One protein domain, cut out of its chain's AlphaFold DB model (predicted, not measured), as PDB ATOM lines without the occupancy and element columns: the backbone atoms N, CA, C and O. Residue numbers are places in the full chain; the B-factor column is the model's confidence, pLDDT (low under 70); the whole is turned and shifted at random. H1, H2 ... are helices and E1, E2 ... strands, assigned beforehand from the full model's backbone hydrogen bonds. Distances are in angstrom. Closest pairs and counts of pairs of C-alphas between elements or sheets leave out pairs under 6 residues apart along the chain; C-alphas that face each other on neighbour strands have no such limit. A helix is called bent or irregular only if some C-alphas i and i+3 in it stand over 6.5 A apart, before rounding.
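What this domain is: This is residues 15 to 197 of the 720 residues of an uncharacterized protein of Phycisphaerae bacterium RAS1 (UniProt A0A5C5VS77). Loops make up much of this domain, around a loose sandwich of two sheets, E1 to E4 and E5 to E8, partly face to face with strands crossed; a small third sheet, E9 to E11, lies beyond E5. The 183 printed residues hold 73 in named elements, mixed, with H1 after E8 and H2 last. It is compact, radius of gyration of the C-alphas 16.0 A, spanning 46 by 44 by 26 A.

How they stand to each other: E1, residues 27 to 29, E2, 35 to 40, E3, 52 to 57, and E4, 60 to 66, form a meander, each strand the antiparallel neighbour of the one before; N 38 and O 54 are 2.9 A apart. E5, 75 to 78, E6, 85 to 88, E7, 100 to 103, and E8, 109 to 113, form another; N 87 and O 101 are 2.9 A apart. The closest C-alphas of E1 and E5 are Ala 28 and Ala 76, 6.0 A. E9, 141 to 146, E10, 149 to 155, and E11, 159 to 164, form the third; N 143 and O 152 are 3.0 A apart. H1, 115 to 118, is on no sheet.

Where its parts are: C-alpha 27 is at (142.520, 119.121, 138.341). E10 measures 19.5 A. H2, 186 to 196, 14.7 A, is irregular, C-alphas 187 and 190 being 7.0 A apart, with 5 of 7 O i to N i+4 pairs within hydrogen-bond range.

The domain as a whole: The printed part has no cut. Links H1 to E9 and E11 to H2 are among the long ones. Residues under pLDDT 70 include 174 to 184 and 187 to 197.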
ATOM      1  N   SER A  15     150.689 127.071 129.691       46.47
ATOM      2  CA  SER A  15     152.126 127.070 129.994       46.47
ATOM      3  C   SER A  15     152.448 126.041 131.077       46.47
ATOM      4  O   SER A  15     151.887 126.080 132.172       46.47
ATOM      5  N   ALA A  16     153.420 125.161 130.827       48.69
ATOM      6  CA  ALA A  16     153.928 124.229 131.839       48.69
ATOM      7  C   ALA A  16     154.627 124.930 133.029       48.69
ATOM      8  O   ALA A  16     154.883 124.300 134.057       48.69
ATOM      9  N   ALA A  17     154.932 126.230 132.927       37.16
ATOM     10  CA  ALA A  17     155.636 126.988 133.963       37.16
ATOM     11  C   ALA A  17     154.814 127.188 135.254       37.16
ATOM     12  O   ALA A  17     155.396 127.286 136.335       37.16
ATOM     13  N   GLU A  18     153.477 127.191 135.182       37.84
ATOM     14  CA  GLU A  18     152.621 127.293 136.379       37.84
ATOM     15  C   GLU A  18     152.567 125.980 137.189       37.84
ATOM     16  O   GLU A  18     152.284 126.002 138.389       37.84
ATOM     17  N   ALA A  19     152.924 124.841 136.583       43.72
ATOM     18  CA  ALA A  19     152.820 123.515 137.197       43.72
ATOM     19  C   ALA A  19     153.995 123.136 138.121       43.72
ATOM     20  O   ALA A  19     153.838 122.317 139.027       43.72
ATOM     21  N   PHE A  20     155.177 123.736 137.943       42.34
ATOM     22  CA  PHE A  20     156.381 123.345 138.695       42.34
ATOM     23  C   PHE A  20     156.479 123.947 140.111       42.34
ATOM     24  O   PHE A  20     157.297 123.488 140.912       42.34
ATOM     25  N   ALA A  21     155.650 124.941 140.454       38.47
ATOM     26  CA  ALA A  21     155.696 125.637 141.748       38.47
ATOM     27  C   ALA A  21     154.666 125.132 142.787       38.47
ATOM     28  O   ALA A  21     154.724 125.528 143.954       38.47
ATOM     29  N   GLY A  22     153.732 124.261 142.382       54.53
ATOM     30  CA  GLY A  22     152.628 123.753 143.205       54.53
ATOM     31  C   GLY A  22     152.800 122.309 143.696       54.53
ATOM     32  O   GLY A  22     153.762 121.615 143.373       54.53
ATOM     33  N   GLY A  23     151.853 121.843 144.518       66.06
ATOM     34  CA  GLY A  23     151.703 120.414 144.831       66.06
ATOM     35  C   GLY A  23     151.324 119.582 143.591       66.06
ATOM     36  O   GLY A  23     151.138 120.152 142.522       66.06
ATOM     37  N   PRO A  24     151.188 118.247 143.712       80.31
ATOM     38  CA  PRO A  24     150.809 117.394 142.580       80.31
ATOM     39  C   PRO A  24     149.493 117.864 141.945       80.31
ATOM     40  O   PRO A  24     148.583 118.270 142.677       80.31
ATOM     41  N   LEU A  25     149.394 117.790 140.612       85.06
ATOM     42  CA  LEU A  25     148.209 118.211 139.866       85.06
ATOM     43  C   LEU A  25     146.972 117.457 140.367       85.06
ATOM     44  O   LEU A  25     146.996 116.235 140.517       85.06
ATOM     45  N   ARG A  26     145.897 118.197 140.650       87.75
ATOM     46  CA  ARG A  26     144.626 117.637 141.140       87.75
ATOM     47  C   ARG A  26     143.471 117.832 140.177       87.75
ATOM     48  O   ARG A  26     142.461 117.153 140.312       87.75
ATOM     49  N   GLU A  27     143.600 118.760 139.243       91.06
ATOM     50  CA  GLU A  27     142.520 119.121 138.341       91.06
ATOM     51  C   GLU A  27     143.080 119.725 137.057       91.06
ATOM     52  O   GLU A  27     144.091 120.427 137.103       91.06
ATOM     53  N   ALA A  28     142.429 119.441 135.934       91.31
ATOM     54  CA  ALA A  28     142.632 120.113 134.657       91.31
ATOM     55  C   ALA A  28     141.273 120.286 133.965       91.31
ATOM     56  O   ALA A  28     140.388 119.448 134.140       91.31
ATOM     57  N   GLU A  29     141.107 121.342 133.176       91.88
ATOM     58  CA  GLU A  29     139.874 121.633 132.433       91.88
ATOM     59  C   GLU A  29     140.160 121.709 130.930       91.88
ATOM     60  O   GLU A  29     141.278 122.035 130.528       91.88
ATOM     61  N   SER A  30     139.166 121.375 130.101       91.31
ATOM     62  CA  SER A  30     139.222 121.643 128.659       91.31
ATOM     63  C   SER A  30     139.105 123.144 128.387       91.31
ATOM     64  O   SER A  30     138.554 123.885 129.205       91.31
ATOM     65  N   ASP A  31     139.559 123.598 127.218       85.25
ATOM     66  CA  ASP A  31     139.558 125.022 126.850       85.25
ATOM     67  C   ASP A  31     138.140 125.613 126.858       85.25
ATOM     68  O   ASP A  31     137.916 126.739 127.309       85.25
ATOM     69  N   ASN A  32     137.155 124.825 126.425       86.62
ATOM     70  CA  ASN A  32     135.741 125.192 126.473       86.62
ATOM     71  C   ASN A  32     135.065 124.998 127.847       86.62
ATOM     72  O   ASN A  32     133.853 125.202 127.951       86.62
ATOM     73  N   GLN A  33     135.810 124.576 128.877       88.75
ATOM     74  CA  GLN A  33     135.348 124.308 130.249       88.75
ATOM     75  C   GLN A  33     134.204 123.284 130.362       88.75
ATOM     76  O   GLN A  33     133.521 123.190 131.383       88.75
ATOM     77  N   ARG A  34     133.956 122.497 129.309       91.25
ATOM     78  CA  ARG A  34     132.922 121.454 129.309       91.25
ATOM     79  C   ARG A  34     133.370 120.214 130.075       91.25
ATOM     80  O   ARG A  34     132.522 119.518 130.647       91.25
ATOM     81  N   PHE A  35     134.672 119.937 130.067       95.00
ATOM     82  CA  PHE A  35     135.261 118.758 130.674       95.00
ATOM     83  C   PHE A  35     136.237 119.125 131.785       95.00
ATOM     84  O   PHE A  35     137.070 120.013 131.626       95.00
ATOM     85  N   THR A  36     136.170 118.376 132.882       96.31
ATOM     86  CA  THR A  36     137.070 118.525 134.031       96.31
ATOM     87  C   THR A  36     137.660 117.167 134.373       96.31
ATOM     88  O   THR A  36     136.932 116.199 134.599       96.31
ATOM     89  N   LEU A  37     138.983 117.075 134.415       95.06
ATOM     90  CA  LEU A  37     139.715 115.896 134.848       95.06
ATOM     91  C   LEU A  37     140.141 116.086 136.302       95.06
ATOM     92  O   LEU A  37     141.099 116.803 136.572       95.06
ATOM     93  N   HIS A  38     139.482 115.405 137.235       95.31
ATOM     94  CA  HIS A  38     139.954 115.338 138.617       95.31
ATOM     95  C   HIS A  38     140.994 114.238 138.758       95.31
ATOM     96  O   HIS A  38     140.726 113.075 138.453       95.31
ATOM     97  N   ILE A  39     142.159 114.596 139.272       91.62
ATOM     98  CA  ILE A  39     143.284 113.705 139.505       91.62
ATOM     99  C   ILE A  39     143.410 113.497 141.008       91.62
ATOM    100  O   ILE A  39     143.475 114.443 141.794       91.62
ATOM    101  N   SER A  40     143.445 112.233 141.403       90.00
ATOM    102  CA  SER A  40     143.783 111.808 142.751       90.00
ATOM    103  C   SER A  40     145.231 111.327 142.727       90.00
ATOM    104  O   SER A  40     145.489 110.237 142.208       90.00
ATOM    105  N   PRO A  41     146.180 112.145 143.228       84.19
ATOM    106  CA  PRO A  41     147.585 111.790 143.211       84.19
ATOM    107  C   PRO A  41     147.839 110.522 144.020       84.19
ATOM    108  O   PRO A  41     147.299 110.391 145.122       84.19
ATOM    109  N   GLY A  42     148.693 109.637 143.515       73.88
ATOM    110  CA  GLY A  42     149.100 108.443 144.245       73.88
ATOM    111  C   GLY A  42     149.821 108.814 145.543       73.88
ATOM    112  O   GLY A  42     150.625 109.755 145.583       73.88
ATOM    113  N   THR A  43     149.534 108.098 146.635       57.53
ATOM    114  CA  THR A  43     150.189 108.341 147.930       57.53
ATOM    115  C   THR A  43     151.202 107.247 148.260       57.53
ATOM    116  O   THR A  43     150.979 106.069 148.030       57.53
ATOM    117  N   ARG A  44     152.342 107.617 148.862       48.19
ATOM    118  CA  ARG A  44     153.363 106.651 149.327       48.19
ATOM    119  C   ARG A  44     152.986 105.933 150.638       48.19
ATOM    120  O   ARG A  44     153.869 105.423 151.323       48.19
ATOM    121  N   ARG A  45     151.719 105.969 151.068       33.25
ATOM    122  CA  ARG A  45     151.271 105.482 152.384       33.25
ATOM    123  C   ARG A  45     150.191 104.414 152.234       33.25
ATOM    124  O   ARG A  45     149.018 104.732 152.333       33.25
ATOM    125  N   GLY A  46     150.614 103.158 152.122       34.28
ATOM    126  CA  GLY A  46     149.918 101.989 152.682       34.28
ATOM    127  C   GLY A  46     148.531 101.608 152.152       34.28
ATOM    128  O   GLY A  46     148.072 100.524 152.490       34.28
ATOM    129  N   ASP A  47     147.877 102.424 151.330       33.16
ATOM    130  CA  ASP A  47     146.805 101.979 150.449       33.16
ATOM    131  C   ASP A  47     147.355 101.860 149.027       33.16
ATOM    132  O   ASP A  47     148.240 102.598 148.596       33.16
ATOM    133  N   ASN A  48     146.887 100.852 148.311       42.47
ATOM    134  CA  ASN A  48     147.357 100.486 146.984       42.47
ATOM    135  C   ASN A  48     146.788 101.438 145.908       42.47
ATOM    136  O   ASN A  48     146.254 100.990 144.897       42.47
ATOM    137  N   SER A  49     146.798 102.756 146.146       46.31
ATOM    138  CA  SER A  49     146.230 103.747 145.229       46.31
ATOM    139  C   SER A  49     147.328 104.436 144.408       46.31
ATOM    140  O   SER A  49     147.914 105.445 144.802       46.31
ATOM    141  N   GLY A  50     147.625 103.874 143.231       65.88
ATOM    142  CA  GLY A  50     148.337 104.602 142.173       65.88
ATOM    143  C   GLY A  50     147.573 105.869 141.762       65.88
ATOM    144  O   GLY A  50     146.404 106.046 142.127       65.88
ATOM    145  N   CYS A  51     148.208 106.776 141.008       83.12
ATOM    146  CA  CYS A  51     147.509 107.970 140.533       83.12
ATOM    147  C   CYS A  51     146.263 107.547 139.755       83.12
ATOM    148  O   CYS A  51     146.328 106.727 138.844       83.12
ATOM    149  N   SER A  52     145.118 108.125 140.082       88.12
ATOM    150  CA  SER A  52     143.877 107.880 139.354       88.12
ATOM    151  C   SER A  52     143.296 109.188 138.871       88.12
ATOM    152  O   SER A  52     143.577 110.255 139.418       88.12
ATOM    153  N   ALA A  53     142.496 109.113 137.817       90.94
ATOM    154  CA  ALA A  53     141.789 110.269 137.318       90.94
ATOM    155  C   ALA A  53     140.355 109.933 136.943       90.94
ATOM    156  O   ALA A  53     140.024 108.807 136.563       90.94
ATOM    157  N   LYS A  54     139.512 110.953 137.058       95.88
ATOM    158  CA  LYS A  54     138.088 110.936 136.773       95.88
ATOM    159  C   LYS A  54     137.776 112.088 135.837       95.88
ATOM    160  O   LYS A  54     137.902 113.243 136.236       95.88
ATOM    161  N   LEU A  55     137.352 111.770 134.619       95.19
ATOM    162  CA  LEU A  55     136.889 112.768 133.664       95.19
ATOM    163  C   LEU A  55     135.390 113.000 133.850       95.19
ATOM    164  O   LEU A  55     134.592 112.055 133.835       95.19
ATOM    165  N   LEU A  56     135.012 114.261 134.013       93.75
ATOM    166  CA  LEU A  56     133.638 114.722 134.120       93.75
ATOM    167  C   LEU A  56     133.263 115.556 132.896       93.75
ATOM    168  O   LEU A  56     134.075 116.326 132.404       93.75
ATOM    169  N   GLU A  57     132.014 115.442 132.461       95.25
ATOM    170  CA  GLU A  57     131.372 116.319 131.483       95.25
ATOM    171  C   GLU A  57     130.174 116.989 132.157       95.25
ATOM    172  O   GLU A  57     129.226 116.305 132.557       95.25
ATOM    173  N   GLY A  58     130.220 118.311 132.358       85.19
ATOM    174  CA  GLY A  58     129.155 119.028 133.077       85.19
ATOM    175  C   GLY A  58     128.817 118.412 134.448       85.19
ATOM    176  O   GLY A  58     127.647 118.333 134.830       85.19
ATOM    177  N   GLY A  59     129.827 117.885 135.154       80.94
ATOM    178  CA  GLY A  59     129.692 117.207 136.449       80.94
ATOM    179  C   GLY A  59     129.291 115.724 136.399       80.94
ATOM    180  O   GLY A  59     129.271 115.068 137.441       80.94
ATOM    181  N   ARG A  60     128.993 115.152 135.223       85.94
ATOM    182  CA  ARG A  60     128.707 113.713 135.062       85.94
ATOM    183  C   ARG A  60     129.968 112.938 134.706       85.94
ATOM    184  O   ARG A  60     130.698 113.324 133.802       85.94
ATOM    185  N   LYS A  61     130.202 111.810 135.381       94.31
ATOM    186  CA  LYS A  61     131.367 110.953 135.125       94.31
ATOM    187  C   LYS A  61     131.305 110.331 133.731       94.31
ATOM    188  O   LYS A  61     130.385 109.569 133.451       94.31
ATOM    189  N   ARG A  62     132.320 110.608 132.909       87.00
ATOM    190  CA  ARG A  62     132.565 109.944 131.621       87.00
ATOM    191  C   ARG A  62     133.348 108.656 131.824       87.00
ATOM    192  O   ARG A  62     132.937 107.603 131.352       87.00
ATOM    193  N   TRP A  63     134.425 108.727 132.602       93.88
ATOM    194  CA  TRP A  63     135.208 107.565 133.011       93.88
ATOM    195  C   TRP A  63     136.035 107.859 134.262       93.88
ATOM    196  O   TRP A  63     136.186 109.005 134.687       93.88
ATOM    197  N   GLU A  64     136.551 106.796 134.869       91.00
ATOM    198  CA  GLU A  64     137.476 106.834 136.000       91.00
ATOM    199  C   GLU A  64     138.423 105.642 135.901       91.00
ATOM    200  O   GLU A  64     137.970 104.526 135.642       91.00
ATOM    201  N   ARG A  65     139.724 105.883 136.068       86.69
ATOM    202  CA  ARG A  65     140.753 104.840 135.985       86.69
ATOM    203  C   ARG A  65     142.023 105.203 136.747       86.69
ATOM    204  O   ARG A  65     142.277 106.379 136.998       86.69
ATOM    205  N   GLY A  66     142.859 104.200 137.010       85.31
ATOM    206  CA  GLY A  66     144.274 104.410 137.326       85.31
ATOM    207  C   GLY A  66     145.029 104.925 136.098       85.31
ATOM    208  O   GLY A  66     144.922 104.337 135.020       85.31
ATOM    209  N   LEU A  67     145.744 106.037 136.236       80.38
ATOM    210  CA  LEU A  67     146.648 106.563 135.218       80.38
ATOM    211  C   LEU A  67     147.954 105.755 135.197       80.38
ATOM    212  O   LEU A  67     148.301 105.092 136.165       80.38
ATOM    213  N   VAL A  68     148.686 105.848 134.087       77.56
ATOM    214  CA  VAL A  68     150.070 105.347 133.970       77.56
ATOM    215  C   VAL A  68     151.027 106.153 134.864       77.56
ATOM    216  O   VAL A  68     152.083 105.669 135.255       77.56
ATOM    217  N   ASN A  69     150.652 107.391 135.204       83.50
ATOM    218  CA  ASN A  69     151.378 108.192 136.177       83.50
ATOM    219  C   ASN A  69     151.338 107.548 137.570       83.50
ATOM    220  O   ASN A  69     150.282 107.127 138.027       83.50
ATOM    221  N   ASP A  70     152.464 107.525 138.280       74.12
ATOM    222  CA  ASP A  70     152.525 106.926 139.620       74.12
ATOM    223  C   ASP A  70     152.047 107.904 140.695       74.12
ATOM    224  O   ASP A  70     151.382 107.528 141.658       74.12
ATOM    225  N   THR A  71     152.441 109.174 140.566       79.12
ATOM    226  CA  THR A  71     152.192 110.214 141.565       79.12
ATOM    227  C   THR A  71     151.148 111.187 141.057       79.12
ATOM    228  O   THR A  71     150.073 111.258 141.628       79.12
ATOM    229  N   ALA A  72     151.454 111.948 140.017       85.56
ATOM    230  CA  ALA A  72     150.524 112.821 139.309       85.56
ATOM    231  C   ALA A  72     151.249 113.339 138.071       85.56
ATOM    232  O   ALA A  72     152.462 113.561 138.139       85.56
ATOM    233  N   PRO A  73     150.547 113.595 136.966       90.31
ATOM    234  CA  PRO A  73     151.181 114.293 135.871       90.31
ATOM    235  C   PRO A  73     151.554 115.722 136.270       90.31
ATOM    236  O   PRO A  73     150.953 116.306 137.177       90.31
ATOM    237  N   VAL A  74     152.567 116.285 135.611       87.19
ATOM    238  CA  VAL A  74     152.916 117.703 135.800       87.19
ATOM    239  C   VAL A  74     151.841 118.572 135.159       87.19
ATOM    240  O   VAL A  74     151.392 119.542 135.760       87.19
ATOM    241  N   ALA A  75     151.383 118.190 133.971       89.06
ATOM    242  CA  ALA A  75     150.314 118.865 133.254       89.06
ATOM    243  C   ALA A  75     149.354 117.847 132.628       89.06
ATOM    244  O   ALA A  75     149.721 116.704 132.363       89.06
ATOM    245  N   ALA A  76     148.113 118.252 132.384       93.19
ATOM    246  CA  ALA A  76     147.149 117.449 131.647       93.19
ATOM    247  C   ALA A  76     146.306 118.355 130.750       93.19
ATOM    248  O   ALA A  76     145.964 119.466 131.142       93.19
ATOM    249  N   ALA A  77     145.972 117.865 129.562       92.56
ATOM    250  CA  ALA A  77     145.140 118.547 128.583       92.56
ATOM    251  C   ALA A  77     143.960 117.653 128.201       92.56
ATOM    252  O   ALA A  77     144.106 116.431 128.106       92.56
ATOM    253  N   ILE A  78     142.803 118.259 127.949       94.50
ATOM    254  CA  ILE A  78     141.577 117.566 127.546       94.50
ATOM    255  C   ILE A  78     141.109 118.187 126.232       94.50
ATOM    256  O   ILE A  78     141.034 119.410 126.139       94.50
ATOM    257  N   SER A  79     140.807 117.370 125.222       93.19
ATOM    258  CA  SER A  79     140.242 117.888 123.975       93.19
ATOM    259  C   SER A  79     138.843 118.455 124.220       93.19
ATOM    260  O   SER A  79     138.093 117.954 125.056       93.19
ATOM    261  N   ASP A  80     138.455 119.480 123.464       89.88
ATOM    262  CA  ASP A  80     137.167 120.168 123.646       89.88
ATOM    263  C   ASP A  80     135.938 119.290 123.354       89.88
ATOM    264  O   ASP A  80     134.822 119.613 123.772       89.88
ATOM    265  N   ASP A  81     136.126 118.156 122.680       87.88
ATOM    266  CA  ASP A  81     135.115 117.115 122.480       87.88
ATOM    267  C   ASP A  81     135.169 115.987 123.531       87.88
ATOM    268  O   ASP A  81     134.334 115.082 123.509       87.88
ATOM    269  N   GLY A  82     136.136 116.033 124.454       86.81
ATOM    270  CA  GLY A  82     136.338 115.064 125.530       86.81
ATOM    271  C   GLY A  82     136.830 113.690 125.068       86.81
ATOM    272  O   GLY A  82     136.835 112.750 125.867       86.81
ATOM    273  N   LYS A  83     137.216 113.542 123.793       90.31
ATOM    274  CA  LYS A  83     137.689 112.266 123.236       90.31
ATOM    275  C   LYS A  83     139.109 111.920 123.642       90.31
ATOM    276  O   LYS A  83     139.438 110.736 123.694       90.31
ATOM    277  N   PHE A  84     139.937 112.922 123.918       92.62
ATOM    278  CA  PHE A  84     141.338 112.729 124.248       92.62
ATOM    279  C   PHE A  84     141.693 113.420 125.552       92.62
ATOM    280  O   PHE A  84     141.343 114.574 125.789       92.62
ATOM    281  N   VAL A  85     142.447 112.704 126.380       95.00
ATOM    282  CA  VAL A  85     143.154 113.280 127.520       95.00
ATOM    283  C   VAL A  85     144.630 112.986 127.340       95.00
ATOM    284  O   VAL A  85     145.013 111.831 127.171       95.00
ATOM    285  N   VAL A  86     145.457 114.026 127.370       94.94
ATOM    286  CA  VAL A  86     146.913 113.903 127.307       94.94
ATOM    287  C   VAL A  86     147.478 114.279 128.663       94.94
ATOM    288  O   VAL A  86     147.244 115.386 129.137       94.94
ATOM    289  N   THR A  87     148.222 113.374 129.291       94.50
ATOM    290  CA  THR A  87     149.011 113.701 130.477       94.50
ATOM    291  C   THR A  87     150.463 113.919 130.087       94.50
ATOM    292  O   THR A  87     151.014 113.208 129.242       94.50
ATOM    293  N   LEU A  88     151.060 114.947 130.680       90.62
ATOM    294  CA  LEU A  88     152.414 115.388 130.421       90.62
ATOM    295  C   LEU A  88     153.237 115.252 131.691       90.62
ATOM    296  O   LEU A  88     152.962 115.888 132.715       90.62
ATOM    297  N   ASP A  89     154.293 114.467 131.553       88.62
ATOM    298  CA  ASP A  89     155.342 114.291 132.536       88.62
ATOM    299  C   ASP A  89     154.877 113.650 133.871       88.62
ATOM    300  O   ASP A  89     153.703 113.343 134.065       88.62
ATOM    301  N   GLU A  90     155.799 113.389 134.801       84.12
ATOM    302  CA  GLU A  90     155.554 112.836 136.136       84.12
ATOM    303  C   GLU A  90     156.080 113.783 137.220       84.12
ATOM    304  O   GLU A  90     157.264 114.140 137.266       84.12
ATOM    305  N   PHE A  91     155.216 114.147 138.165       78.38
ATOM    306  CA  PHE A  91     155.556 115.059 139.247       78.38
ATOM    307  C   PHE A  91     156.778 114.559 140.043       78.38
ATOM    308  O   PHE A  91     156.801 113.448 140.573       78.38
ATOM    309  N   ARG A  92     157.817 115.407 140.145       71.12
ATOM    310  CA  ARG A  92     159.141 115.155 140.771       71.12
ATOM    311  C   ARG A  92     160.057 114.136 140.084       71.12
ATOM    312  O   ARG A  92     161.226 114.073 140.470       71.12
ATOM    313  N   ARG A  93     159.580 113.366 139.103       66.44
ATOM    314  CA  ARG A  93     160.417 112.440 138.317       66.44
ATOM    315  C   ARG A  93     160.736 112.967 136.917       66.44
ATOM    316  O   ARG A  93     161.745 112.557 136.358       66.44
ATOM    317  N   GLY A  94     159.984 113.932 136.390       71.38
ATOM    318  CA  GLY A  94     160.268 114.505 135.075       71.38
ATOM    319  C   GLY A  94     160.189 113.459 133.952       71.38
ATOM    320  O   GLY A  94     159.728 112.329 134.163       71.38
ATOM    321  N   GLY A  95     160.646 113.837 132.752       60.09
ATOM    322  CA  GLY A  95     160.472 113.087 131.499       60.09
ATOM    323  C   GLY A  95     161.178 111.730 131.456       60.09
ATOM    324  O   GLY A  95     161.334 111.132 130.402       60.09
ATOM    325  N   ALA A  96     161.635 111.224 132.593       63.94
ATOM    326  CA  ALA A  96     162.250 109.922 132.703       63.94
ATOM    327  C   ALA A  96     161.232 108.768 132.580       63.94
ATOM    328  O   ALA A  96     161.620 107.685 132.164       63.94
ATOM    329  N   ARG A  97     159.948 108.985 132.926       69.31
ATOM    330  CA  ARG A  97     158.908 107.927 132.941       69.31
ATOM    331  C   ARG A  97     157.797 108.120 131.923       69.31
ATOM    332  O   ARG A  97     157.680 107.385 130.947       69.31
ATOM    333  N   ASN A  98     156.986 109.146 132.172       83.12
ATOM    334  CA  ASN A  98     155.710 109.352 131.502       83.12
ATOM    335  C   ASN A  98     155.696 110.704 130.772       83.12
ATOM    336  O   ASN A  98     154.903 111.562 131.146       83.12
ATOM    337  N   PRO A  99     156.579 110.942 129.776       83.62
ATOM    338  CA  PRO A  99     156.667 112.231 129.089       83.62
ATOM    339  C   PRO A  99     155.341 112.665 128.477       83.62
ATOM    340  O   PRO A  99     154.898 113.783 128.723       83.62
ATOM    341  N   ILE A 100     154.719 111.784 127.690       91.94
ATOM    342  CA  ILE A 100     153.413 112.013 127.073       91.94
ATOM    343  C   ILE A 100     152.634 110.700 127.105       91.94
ATOM    344  O   ILE A 100     153.083 109.689 126.556       91.94
ATOM    345  N   VAL A 101     151.450 110.721 127.711       90.88
ATOM    346  CA  VAL A 101     150.514 109.593 127.714       90.88
ATOM    347  C   VAL A 101     149.164 110.062 127.190       90.88
ATOM    348  O   VAL A 101     148.645 111.083 127.630       90.88
ATOM    349  N   ILE A 102     148.596 109.318 126.243       90.75
ATOM    350  CA  ILE A 102     147.340 109.651 125.572       90.75
ATOM    351  C   ILE A 102     146.280 108.626 125.955       90.75
ATOM    352  O   ILE A 102     146.462 107.420 125.769       90.75
ATOM    353  N   TYR A 103     145.149 109.126 126.437       92.12
ATOM    354  CA  TYR A 103     143.968 108.352 126.785       92.12
ATOM    355  C   TYR A 103     142.807 108.709 125.863       92.12
ATOM    356  O   TYR A 103     142.674 109.855 125.433       92.12
ATOM    357  N   GLY A 104     141.974 107.714 125.569       81.88
ATOM    358  CA  GLY A 104     140.798 107.857 124.716       81.88
ATOM    359  C   GLY A 104     139.516 108.178 125.484       81.88
ATOM    360  O   GLY A 104     139.503 108.294 126.708       81.88
ATOM    361  N   GLU A 105     138.405 108.241 124.750       89.38
ATOM    362  CA  GLU A 105     137.102 108.716 125.237       89.38
ATOM    363  C   GLU A 105     136.530 107.917 126.424       89.38
ATOM    364  O   GLU A 105     135.726 108.446 127.187       89.38
ATOM    365  N   ARG A 106     136.941 106.654 126.614       76.94
ATOM    366  CA  ARG A 106     136.533 105.801 127.752       76.94
ATOM    367  C   ARG A 106     137.644 105.638 128.791       76.94
ATOM    368  O   ARG A 106     137.586 104.747 129.634       76.94
ATOM    369  N   GLY A 107     138.678 106.467 128.704       75.31
ATOM    370  CA  GLY A 107     139.867 106.398 129.535       75.31
ATOM    371  C   GLY A 107     140.853 105.318 129.100       75.31
ATOM    372  O   GLY A 107     141.893 105.195 129.726       75.31
ATOM    373  N   GLN A 108     140.612 104.527 128.051       87.31
ATOM    374  CA  GLN A 108     141.574 103.512 127.603       87.31
ATOM    375  C   GLN A 108     142.929 104.141 127.244       87.31
ATOM    376  O   GLN A 108     142.977 105.255 126.728       87.31
ATOM    377  N   LEU A 109     144.027 103.434 127.529       84.69
ATOM    378  CA  LEU A 109     145.364 103.893 127.156       84.69
ATOM    379  C   LEU A 109     145.512 103.717 125.643       84.69
ATOM    380  O   LEU A 109     145.395 102.599 125.152       84.69
ATOM    381  N   LEU A 110     145.727 104.813 124.921       69.94
ATOM    382  CA  LEU A 110     145.901 104.794 123.469       69.94
ATOM    383  C   LEU A 110     147.378 104.753 123.091       69.94
ATOM    384  O   LEU A 110     147.775 103.996 122.208       69.94
ATOM    385  N   ARG A 111     148.204 105.567 123.756       84.62
ATOM    386  CA  ARG A 111     149.633 105.653 123.459       84.62
ATOM    387  C   ARG A 111     150.425 106.153 124.658       84.62
ATOM    388  O   ARG A 111     149.952 107.000 125.409       84.62
ATOM    389  N   HIS A 112     151.653 105.671 124.787       86.25
ATOM    390  CA  HIS A 112     152.666 106.174 125.710       86.25
ATOM    391  C   HIS A 112     153.930 106.433 124.893       86.25
ATOM    392  O   HIS A 112     154.388 105.542 124.179       86.25
ATOM    393  N   PHE A 113     154.425 107.667 124.931       81.44
ATOM    394  CA  PHE A 113     155.672 108.055 124.278       81.44
ATOM    395  C   PHE A 113     156.774 108.196 125.316       81.44
ATOM    396  O   PHE A 113     156.582 108.850 126.346       81.44
ATOM    397  N   VAL A 114     157.944 107.648 125.005       83.69
ATOM    398  CA  VAL A 114     159.173 107.891 125.766       83.69
ATOM    399  C   VAL A 114     159.939 109.076 125.171       83.69
ATOM    400  O   VAL A 114     159.703 109.482 124.033       83.69
ATOM    401  N   LEU A 115     160.888 109.659 125.912       82.88
ATOM    402  CA  LEU A 115     161.609 110.850 125.436       82.88
ATOM    403  C   LEU A 115     162.386 110.616 124.139       82.88
ATOM    404  O   LEU A 115     162.519 111.546 123.349       82.88
ATOM    405  N   SER A 116     162.868 109.397 123.890       80.50
ATOM    406  CA  SER A 116     163.535 109.049 122.632       80.50
ATOM    407  C   SER A 116     162.596 109.036 121.424       80.50
ATOM    408  O   SER A 116     163.067 109.196 120.303       80.50
ATOM    409  N   ASP A 117     161.284 108.903 121.631       79.44
ATOM    410  CA  ASP A 117     160.308 109.061 120.549       79.44
ATOM    411  C   ASP A 117     160.152 110.537 120.156       79.44
ATOM    412  O   ASP A 117     159.871 110.851 118.998       79.44
ATOM    413  N   ILE A 118     160.338 111.436 121.129       84.44
ATOM    414  CA  ILE A 118     160.004 112.863 121.059       84.44
ATOM    415  C   ILE A 118     161.216 113.712 120.650       84.44
ATOM    416  O   ILE A 118     161.092 114.610 119.812       84.44
ATOM    417  N   LEU A 119     162.388 113.429 121.225       83.69
ATOM    418  CA  LEU A 119     163.605 114.228 121.086       83.69
ATOM    419  C   LEU A 119     164.548 113.676 120.018       83.69
ATOM    420  O   LEU A 119     164.871 112.487 119.997       83.69
ATOM    421  N   ARG A 120     165.082 114.569 119.183       83.25
ATOM    422  CA  ARG A 120     166.171 114.251 118.253       83.25
ATOM    423  C   ARG A 120     167.498 114.142 118.987       83.25
ATOM    424  O   ARG A 120     167.710 114.738 120.046       83.25
ATOM    425  N   ARG A 121     168.453 113.442 118.373       77.88
ATOM    426  CA  ARG A 121     169.793 113.228 118.937       77.88
ATOM    427  C   ARG A 121     170.481 114.514 119.415       77.88
ATOM    428  O   ARG A 121     171.127 114.507 120.459       77.88
ATOM    429  N   ASP A 122     170.375 115.612 118.670       80.00
ATOM    430  CA  ASP A 122     171.034 116.877 119.010       80.00
ATOM    431  C   ASP A 122     170.230 117.752 119.988       80.00
ATOM    432  O   ASP A 122     170.762 118.756 120.469       80.00
ATOM    433  N   GLU A 123     168.990 117.375 120.303       83.94
ATOM    434  CA  GLU A 123     168.097 118.079 121.230       83.94
ATOM    435  C   GLU A 123     168.308 117.647 122.682       83.94
ATOM    436  O   GLU A 123     168.069 118.441 123.588       83.94
ATOM    437  N   TRP A 124     168.877 116.462 122.925       84.12
ATOM    438  CA  TRP A 124     169.222 115.986 124.271       84.12
ATOM    439  C   TRP A 124     170.129 116.946 125.053       84.12
ATOM    440  O   TRP A 124     170.007 117.059 126.268       84.12
ATOM    441  N   LYS A 125     170.985 117.718 124.369       81.81
ATOM    442  CA  LYS A 125     171.833 118.751 125.001       81.81
ATOM    443  C   LYS A 125     171.044 119.940 125.569       81.81
ATOM    444  O   LYS A 125     171.610 120.755 126.291       81.81
ATOM    445  N   ARG A 126     169.779 120.093 125.163       84.88
ATOM    446  CA  ARG A 126     168.870 121.166 125.597       84.88
ATOM    447  C   ARG A 126     168.015 120.747 126.793       84.88
ATOM    448  O   ARG A 126     167.422 121.602 127.437       84.88
ATOM    449  N   VAL A 127     168.001 119.453 127.102       85.00
ATOM    450  CA  VAL A 127     167.326 118.877 128.260       85.00
ATOM    451  C   VAL A 127     168.210 119.015 129.494       85.00
ATOM    452  O   VAL A 127     169.421 118.783 129.439       85.00
ATOM    453  N   ARG A 128     167.621 119.379 130.635       82.44
ATOM    454  CA  ARG A 128     168.360 119.524 131.893       82.44
ATOM    455  C   ARG A 128     168.269 118.246 132.715       82.44
ATOM    456  O   ARG A 128     167.190 117.754 133.043       82.44
ATOM    457  N   LYS A 129     169.434 117.713 133.074       78.06
ATOM    458  CA  LYS A 129     169.566 116.517 133.905       78.06
ATOM    459  C   LYS A 129     169.539 116.882 135.392       78.06
ATOM    460  O   LYS A 129     170.439 117.564 135.880       78.06
ATOM    461  N   GLY A 130     168.537 116.395 136.118       67.56
ATOM    462  CA  GLY A 130     168.490 116.386 137.583       67.56
ATOM    463  C   GLY A 130     169.099 115.109 138.179       67.56
ATOM    464  O   GLY A 130     169.553 114.224 137.460       67.56
ATOM    465  N   LYS A 131     169.090 114.969 139.516       63.78
ATOM    466  CA  LYS A 131     169.605 113.756 140.198       63.78
ATOM    467  C   LYS A 131     168.786 112.497 139.860       63.78
ATOM    468  O   LYS A 131     169.348 111.410 139.826       63.78
ATOM    469  N   ARG A 132     167.469 112.646 139.659       61.91
ATOM    470  CA  ARG A 132     166.500 111.570 139.336       61.91
ATOM    471  C   ARG A 132     165.365 112.050 138.434       61.91
ATOM    472  O   ARG A 132     164.279 111.480 138.445       61.91
ATOM    473  N   SER A 133     165.587 113.162 137.747       70.56
ATOM    474  CA  SER A 133     164.579 113.758 136.894       70.56
ATOM    475  C   SER A 133     165.193 114.302 135.630       70.56
ATOM    476  O   SER A 133     166.367 114.680 135.601       70.56
ATOM    477  N   ILE A 134     164.377 114.318 134.586       79.50
ATOM    478  CA  ILE A 134     164.731 114.883 133.297       79.50
ATOM    479  C   ILE A 134     163.783 116.039 133.046       79.50
ATOM    480  O   ILE A 134     162.577 115.847 132.938       79.50
ATOM    481  N   ASP A 135     164.332 117.241 133.003       82.12
ATOM    482  CA  ASP A 135     163.556 118.444 132.783       82.12
ATOM    483  C   ASP A 135     163.693 118.886 131.325       82.12
ATOM    484  O   ASP A 135     164.753 119.335 130.873       82.12
ATOM    485  N   TRP A 136     162.610 118.672 130.589       87.62
ATOM    486  CA  TRP A 136     162.476 118.921 129.155       87.62
ATOM    487  C   TRP A 136     161.223 119.749 128.830       87.62
ATOM    488  O   TRP A 136     161.125 120.297 127.735       87.62
ATOM    489  N   LEU A 137     160.280 119.831 129.776       85.62
ATOM    490  CA  LEU A 137     158.974 120.463 129.616       85.62
ATOM    491  C   LEU A 137     158.941 121.890 130.191       85.62
ATOM    492  O   LEU A 137     157.927 122.574 130.072       85.62
ATOM    493  N   GLU A 138     160.019 122.373 130.821       81.25
ATOM    494  CA  GLU A 138     160.046 123.737 131.360       81.25
ATOM    495  C   GLU A 138     159.762 124.782 130.266       81.25
ATOM    496  O   GLU A 138     160.436 124.832 129.231       81.25
ATOM    497  N   ASN A 139     158.778 125.648 130.537       80.50
ATOM    498  CA  ASN A 139     158.250 126.672 129.630       80.50
ATOM    499  C   ASN A 139     157.733 126.120 128.290       80.50
ATOM    500  O   ASN A 139     157.700 126.861 127.310       80.50
ATOM    501  N   ALA A 140     157.368 124.837 128.230       84.62
ATOM    502  CA  ALA A 140     156.675 124.295 127.075       84.62
ATOM    503  C   ALA A 140     155.210 124.752 127.060       84.62
ATOM    504  O   ALA A 140     154.571 124.907 128.107       84.62
ATOM    505  N   GLU A 141     154.702 124.942 125.854       87.50
ATOM    506  CA  GLU A 141     153.328 125.315 125.547       87.50
ATOM    507  C   GLU A 141     152.657 124.150 124.819       87.50
ATOM    508  O   GLU A 141     153.292 123.479 124.009       87.50
ATOM    509  N   TYR A 142     151.393 123.858 125.111       90.62
ATOM    510  CA  TYR A 142     150.682 122.762 124.448       90.62
ATOM    511  C   TYR A 142     149.224 123.102 124.175       90.62
ATOM    512  O   TYR A 142     148.612 123.880 124.906       90.62
ATOM    513  N   ALA A 143     148.680 122.511 123.112       88.62
ATOM    514  CA  ALA A 143     147.296 122.707 122.698       88.62
ATOM    515  C   ALA A 143     146.793 121.551 121.823       88.62
ATOM    516  O   ALA A 143     147.563 120.898 121.111       88.62
ATOM    517  N   PHE A 144     145.475 121.345 121.826       88.06
ATOM    518  CA  PHE A 144     144.805 120.557 120.796       88.06
ATOM    519  C   PHE A 144     144.549 121.417 119.555       88.06
ATOM    520  O   PHE A 144     144.169 122.582 119.650       88.06
ATOM    521  N   GLN A 145     144.738 120.826 118.380       84.38
ATOM    522  CA  GLN A 145     144.301 121.372 117.100       84.38
ATOM    523  C   GLN A 145     143.127 120.528 116.614       84.38
ATOM    524  O   GLN A 145     143.209 119.306 116.633       84.38
ATOM    525  N   GLU A 146     142.026 121.152 116.194       69.25
ATOM    526  CA  GLU A 146     140.806 120.414 115.833       69.25
ATOM    527  C   GLU A 146     140.812 119.900 114.385       69.25
ATOM    528  O   GLU A 146     140.120 118.930 114.062       69.25
ATOM    529  N   GLN A 147     141.561 120.550 113.483       73.38
ATOM    530  CA  GLN A 147     141.550 120.240 112.050       73.38
ATOM    531  C   GLN A 147     142.926 120.431 111.388       73.38
ATOM    532  O   GLN A 147     143.266 121.552 110.997       73.38
ATOM    533  N   PRO A 148     143.686 119.342 111.165       74.00
ATOM    534  CA  PRO A 148     143.427 117.959 111.606       74.00
ATOM    535  C   PRO A 148     143.519 117.790 113.141       74.00
ATOM    536  O   PRO A 148     144.131 118.636 113.789       74.00
ATOM    537  N   PRO A 149     142.918 116.727 113.725       80.75
ATOM    538  CA  PRO A 149     142.998 116.455 115.158       80.75
ATOM    539  C   PRO A 149     144.431 116.084 115.555       80.75
ATOM    540  O   PRO A 149     144.875 114.949 115.362       80.75
ATOM    541  N   GLU A 150     145.152 117.054 116.102       91.25
ATOM    542  CA  GLU A 150     146.546 116.920 116.518       91.25
ATOM    543  C   GLU A 150     146.720 117.404 117.959       91.25
ATOM    544  O   GLU A 150     146.030 118.314 118.418       91.25
ATOM    545  N   PHE A 151     147.681 116.822 118.669       93.62
ATOM    546  CA  PHE A 151     148.214 117.404 119.893       93.62
ATOM    547  C   PHE A 151     149.555 118.066 119.581       93.62
ATOM    548  O   PHE A 151     150.487 117.404 119.112       93.62
ATOM    549  N   GLN A 152     149.639 119.373 119.813       93.12
ATOM    550  CA  GLN A 152     150.834 120.174 119.582       93.12
ATOM    551  C   GLN A 152     151.516 120.490 120.913       93.12
ATOM    552  O   GLN A 152     150.862 120.915 121.861       93.12
ATOM    553  N   LEU A 153     152.836 120.311 120.954       93.06
ATOM    554  CA  LEU A 153     153.709 120.646 122.073       93.06
ATOM    555  C   LEU A 153     154.892 121.484 121.570       93.06
ATOM    556  O   LEU A 153     155.773 120.983 120.870       93.06
ATOM    557  N   ASP A 154     154.916 122.755 121.943       90.75
ATOM    558  CA  ASP A 154     155.961 123.724 121.647       90.75
ATOM    559  C   ASP A 154     156.963 123.788 122.805       90.75
ATOM    560  O   ASP A 154     156.686 124.304 123.884       90.75
ATOM    561  N   LEU A 155     158.153 123.236 122.590       89.19
ATOM    562  CA  LEU A 155     159.236 123.197 123.568       89.19
ATOM    563  C   LEU A 155     159.964 124.543 123.621       89.19
ATOM    564  O   LEU A 155     160.164 125.210 122.602       89.19
ATOM    565  N   SER A 156     160.467 124.897 124.804       87.19
ATOM    566  CA  SER A 156     161.045 126.218 125.105       87.19
ATOM    567  C   SER A 156     162.257 126.616 124.259       87.19
ATOM    568  O   SER A 156     162.631 127.788 124.194       87.19
ATOM    569  N   TRP A 157     162.870 125.661 123.564       86.50
ATOM    570  CA  TRP A 157     163.980 125.899 122.647       86.50
ATOM    571  C   TRP A 157     163.570 126.009 121.169       86.50
ATOM    572  O   TRP A 157     164.437 125.928 120.291       86.50
ATOM    573  N   GLY A 158     162.274 126.201 120.901       82.62
ATOM    574  CA  GLY A 158     161.699 126.477 119.582       82.62
ATOM    575  C   GLY A 158     161.327 125.237 118.765       82.62
ATOM    576  O   GLY A 158     161.138 125.355 117.555       82.62
ATOM    577  N   ARG A 159     161.267 124.052 119.387       87.69
ATOM    578  CA  ARG A 159     160.857 122.805 118.723       87.69
ATOM    579  C   ARG A 159     159.364 122.575 118.916       87.69
ATOM    580  O   ARG A 159     158.921 122.437 120.046       87.69
ATOM    581  N   THR A 160     158.638 122.409 117.817       90.06
ATOM    582  CA  THR A 160     157.237 121.974 117.831       90.06
ATOM    583  C   THR A 160     157.138 120.474 117.564       90.06
ATOM    584  O   THR A 160     157.537 119.998 116.497       90.06
ATOM    585  N   VAL A 161     156.592 119.727 118.518       89.69
ATOM    586  CA  VAL A 161     156.217 118.315 118.382       89.69
ATOM    587  C   VAL A 161     154.723 118.259 118.085       89.69
ATOM    588  O   VAL A 161     153.926 118.831 118.819       89.69
ATOM    589  N   ARG A 162     154.334 117.579 117.004       91.81
ATOM    590  CA  ARG A 162     152.926 117.369 116.642       91.81
ATOM    591  C   ARG A 162     152.627 115.886 116.638       91.81
ATOM    592  O   ARG A 162     153.381 115.125 116.037       91.81
ATOM    593  N   ILE A 163     151.556 115.485 117.304       91.00
ATOM    594  CA  ILE A 163     151.081 114.105 117.352       91.00
ATOM    595  C   ILE A 163     149.736 114.062 116.645       91.00
ATOM    596  O   ILE A 163     148.800 114.734 117.067       91.00
ATOM    597  N   ASP A 164     149.638 113.265 115.589       88.25
ATOM    598  CA  ASP A 164     148.363 112.979 114.938       88.25
ATOM    599  C   ASP A 164     147.543 112.068 115.864       88.25
ATOM    600  O   ASP A 164     147.972 110.964 116.205       88.25
ATOM    601  N   LEU A 165     146.373 112.533 116.304       85.19
ATOM    602  CA  LEU A 165     145.557 111.823 117.296       85.19
ATOM    603  C   LEU A 165     144.730 110.677 116.703       85.19
ATOM    604  O   LEU A 165     144.155 109.894 117.456       85.19
ATOM    605  N   LYS A 166     144.685 110.543 115.372       81.38
ATOM    606  CA  LYS A 166     144.069 109.392 114.700       81.38
ATOM    607  C   LYS A 166     145.057 108.247 114.559       81.38
ATOM    608  O   LYS A 166     144.727 107.103 114.843       81.38
ATOM    609  N   THR A 167     146.271 108.556 114.113       81.31
ATOM    610  CA  THR A 167     147.318 107.547 113.887       81.31
ATOM    611  C   THR A 167     148.163 107.282 115.129       81.31
ATOM    612  O   THR A 167     148.856 106.268 115.187       81.31
ATOM    613  N   LEU A 168     148.098 108.169 116.130       83.44
ATOM    614  CA  LEU A 168     148.898 108.140 117.359       83.44
ATOM    615  C   LEU A 168     150.407 108.156 117.073       83.44
ATOM    616  O   LEU A 168     151.200 107.544 117.792       83.44
ATOM    617  N   GLN A 169     150.804 108.856 116.008       84.06
ATOM    618  CA  GLN A 169     152.192 108.998 115.577       84.06
ATOM    619  C   GLN A 169     152.638 110.458 115.629       84.06
ATOM    620  O   GLN A 169     151.866 111.381 115.372       84.06
ATOM    621  N   ILE A 170     153.921 110.667 115.931       84.25
ATOM    622  CA  ILE A 170     154.550 111.986 115.817       84.25
ATOM    623  C   ILE A 170     154.685 112.324 114.330       84.25
ATOM    624  O   ILE A 170     155.282 111.566 113.564       84.25
ATOM    625  N   ILE A 171     154.166 113.480 113.928       84.56
ATOM    626  CA  ILE A 171     154.251 113.993 112.563       84.56
ATOM    627  C   ILE A 171     155.686 114.460 112.312       84.56
ATOM    628  O   ILE A 171     156.147 115.461 112.868       84.56
ATOM    629  N   ARG A 172     156.405 113.713 111.471       80.38
ATOM    630  CA  ARG A 172     157.809 113.971 111.122       80.38
ATOM    631  C   ARG A 172     157.922 114.776 109.831       80.38
ATOM    632  O   ARG A 172     157.149 114.577 108.895       80.38
ATOM    633  N   GLU A 173     158.902 115.674 109.760       70.69
ATOM    634  CA  GLU A 173     159.185 116.426 108.536       70.69
ATOM    635  C   GLU A 173     160.099 115.627 107.595       70.69
ATOM    636  O   GLU A 173     160.823 114.709 107.991       70.69
ATOM    637  N   LYS A 174     160.056 115.951 106.299       50.59
ATOM    638  CA  LYS A 174     160.772 115.205 105.257       50.59
ATOM    639  C   LYS A 174     162.291 115.372 105.434       50.59
ATOM    640  O   LYS A 174     162.838 116.408 105.068       50.59
ATOM    641  N   GLY A 175     162.957 114.346 105.968       55.22
ATOM    642  CA  GLY A 175     164.393 114.353 106.304       55.22
ATOM    643  C   GLY A 175     164.716 113.881 107.730       55.22
ATOM    644  O   GLY A 175     165.872 113.568 108.005       55.22
ATOM    645  N   ASP A 176     163.705 113.755 108.594       55.06
ATOM    646  CA  ASP A 176     163.856 113.454 110.027       55.06
ATOM    647  C   ASP A 176     164.227 111.988 110.352       55.06
ATOM    648  O   ASP A 176     164.696 111.692 111.449       55.06
ATOM    649  N   GLU A 177     164.046 111.040 109.427       53.25
ATOM    650  CA  GLU A 177     164.115 109.591 109.711       53.25
ATOM    651  C   GLU A 177     165.462 109.104 110.281       53.25
ATOM    652  O   GLU A 177     165.491 108.124 111.024       53.25
ATOM    653  N   ARG A 178     166.576 109.795 109.990       50.53
ATOM    654  CA  ARG A 178     167.922 109.440 110.488       50.53
ATOM    655  C   ARG A 178     168.297 110.097 111.824       50.53
ATOM    656  O   ARG A 178     169.298 109.707 112.415       50.53
ATOM    657  N   GLU A 179     167.540 111.090 112.295       54.09
ATOM    658  CA  GLU A 179     167.867 111.855 113.517       54.09
ATOM    659  C   GLU A 179     167.219 111.285 114.789       54.09
ATOM    660  O   GLU A 179     167.724 111.522 115.889       54.09
ATOM    661  N   TYR A 180     166.153 110.492 114.632       55.09
ATOM    662  CA  TYR A 180     165.417 109.815 115.711       55.09
ATOM    663  C   TYR A 180     165.882 108.367 115.971       55.09
ATOM    664  O   TYR A 180     165.398 107.722 116.893       55.09
ATOM    665  N   SER A 181     166.805 107.823 115.165       41.03
ATOM    666  CA  SER A 181     167.218 106.407 115.221       41.03
ATOM    667  C   SER A 181     168.358 106.109 116.206       41.03
ATOM    668  O   SER A 181     168.891 105.001 116.215       41.03
ATOM    669  N   ALA A 182     168.795 107.097 116.985       51.47
ATOM    670  CA  ALA A 182     169.791 106.913 118.029       51.47
ATOM    671  C   ALA A 182     169.081 107.057 119.375       51.47
ATOM    672  O   ALA A 182     168.490 108.103 119.635       51.47
ATOM    673  N   GLY A 183     169.134 106.011 120.203       58.47
ATOM    674  CA  GLY A 183     168.630 106.052 121.575       58.47
ATOM    675  C   GLY A 183     169.240 107.195 122.395       58.47
ATOM    676  O   GLY A 183     170.155 107.897 121.948       58.47
ATOM    677  N   ALA A 184     168.720 107.391 123.606       67.75
ATOM    678  CA  ALA A 184     169.177 108.459 124.488       67.75
ATOM    679  C   ALA A 184     170.707 108.415 124.705       67.75
ATOM    680  O   ALA A 184     171.286 107.326 124.769       67.75
ATOM    681  N   PRO A 185     171.391 109.572 124.828       73.62
ATOM    682  CA  PRO A 185     172.816 109.598 125.131       73.62
ATOM    683  C   PRO A 185     173.135 108.854 126.440       73.62
ATOM    684  O   PRO A 185     172.336 108.934 127.379       73.62
ATOM    685  N   PRO A 186     174.316 108.210 126.559       71.69
ATOM    686  CA  PRO A 186     174.703 107.441 127.746       71.69
ATOM    687  C   PRO A 186     174.600 108.220 129.062       71.69
ATOM    688  O   PRO A 186     174.325 107.643 130.114       71.69
ATOM    689  N   GLU A 187     174.787 109.545 129.031       67.31
ATOM    690  CA  GLU A 187     174.621 110.377 130.222       67.31
ATOM    691  C   GLU A 187     173.177 110.433 130.757       67.31
ATOM    692  O   GLU A 187     173.000 110.766 131.930       67.31
ATOM    693  N   PHE A 188     172.160 110.107 129.954       69.12
ATOM    694  CA  PHE A 188     170.753 110.041 130.363       69.12
ATOM    695  C   PHE A 188     170.265 108.607 130.593       69.12
ATOM    696  O   PHE A 188     169.303 108.447 131.344       69.12
ATOM    697  N   SER A 189     170.948 107.595 130.036       67.31
ATOM    698  CA  SER A 189     170.587 106.173 130.153       67.31
ATOM    699  C   SER A 189     170.323 105.773 131.598       67.31
ATOM    700  O   SER A 189     169.200 105.448 131.916       67.31
ATOM    701  N   ALA A 190     171.241 106.009 132.539       60.66
ATOM    702  CA  ALA A 190     171.022 105.623 133.941       60.66
ATOM    703  C   ALA A 190     169.777 106.247 134.619       60.66
ATOM    704  O   ALA A 190     169.286 105.689 135.594       60.66
ATOM    705  N   ILE A 191     169.279 107.407 134.166       60.88
ATOM    706  CA  ILE A 191     168.037 108.004 134.700       60.88
ATOM    707  C   ILE A 191     166.811 107.466 133.962       60.88
ATOM    708  O   ILE A 191     165.785 107.271 134.600       60.88
ATOM    709  N   LEU A 192     166.916 107.253 132.649       62.19
ATOM    710  CA  LEU A 192     165.862 106.665 131.823       62.19
ATOM    711  C   LEU A 192     165.659 105.188 132.157       62.19
ATOM    712  O   LEU A 192     164.525 104.776 132.314       62.19
ATOM    713  N   ASP A 193     166.736 104.441 132.376       57.94
ATOM    714  CA  ASP A 193     166.752 103.042 132.799       57.94
ATOM    715  C   ASP A 193     166.208 102.930 134.233       57.94
ATOM    716  O   ASP A 193     165.262 102.197 134.474       57.94
ATOM    717  N   ALA A 194     166.659 103.781 135.170       50.22
ATOM    718  CA  ALA A 194     166.113 103.837 136.540       50.22
ATOM    719  C   ALA A 194     164.655 104.335 136.635       50.22
ATOM    720  O   ALA A 194     164.064 104.348 137.725       50.22
ATOM    721  N   ALA A 195     164.108 104.837 135.529       44.47
ATOM    722  CA  ALA A 195     162.741 105.305 135.414       44.47
ATOM    723  C   ALA A 195     161.859 104.332 134.614       44.47
ATOM    724  O   ALA A 195     160.698 104.185 134.994       44.47
ATOM    725  N   ALA A 196     162.404 103.655 133.602       40.91
ATOM    726  CA  ALA A 196     161.810 102.525 132.894       40.91
ATOM    727  C   ALA A 196     161.662 101.316 133.829       40.91
ATOM    728  O   ALA A 196     160.594 100.714 133.886       40.91
ATOM    729  N   ASP A 197     162.663 101.072 134.672       36.44
ATOM    730  CA  ASP A 197     162.530 100.230 135.849       36.44
ATOM    731  C   ASP A 197     161.710 100.965 136.898       36.44
ATOM    732  O   ASP A 197     161.882 102.168 137.112       36.44
TER     733      ASP A 197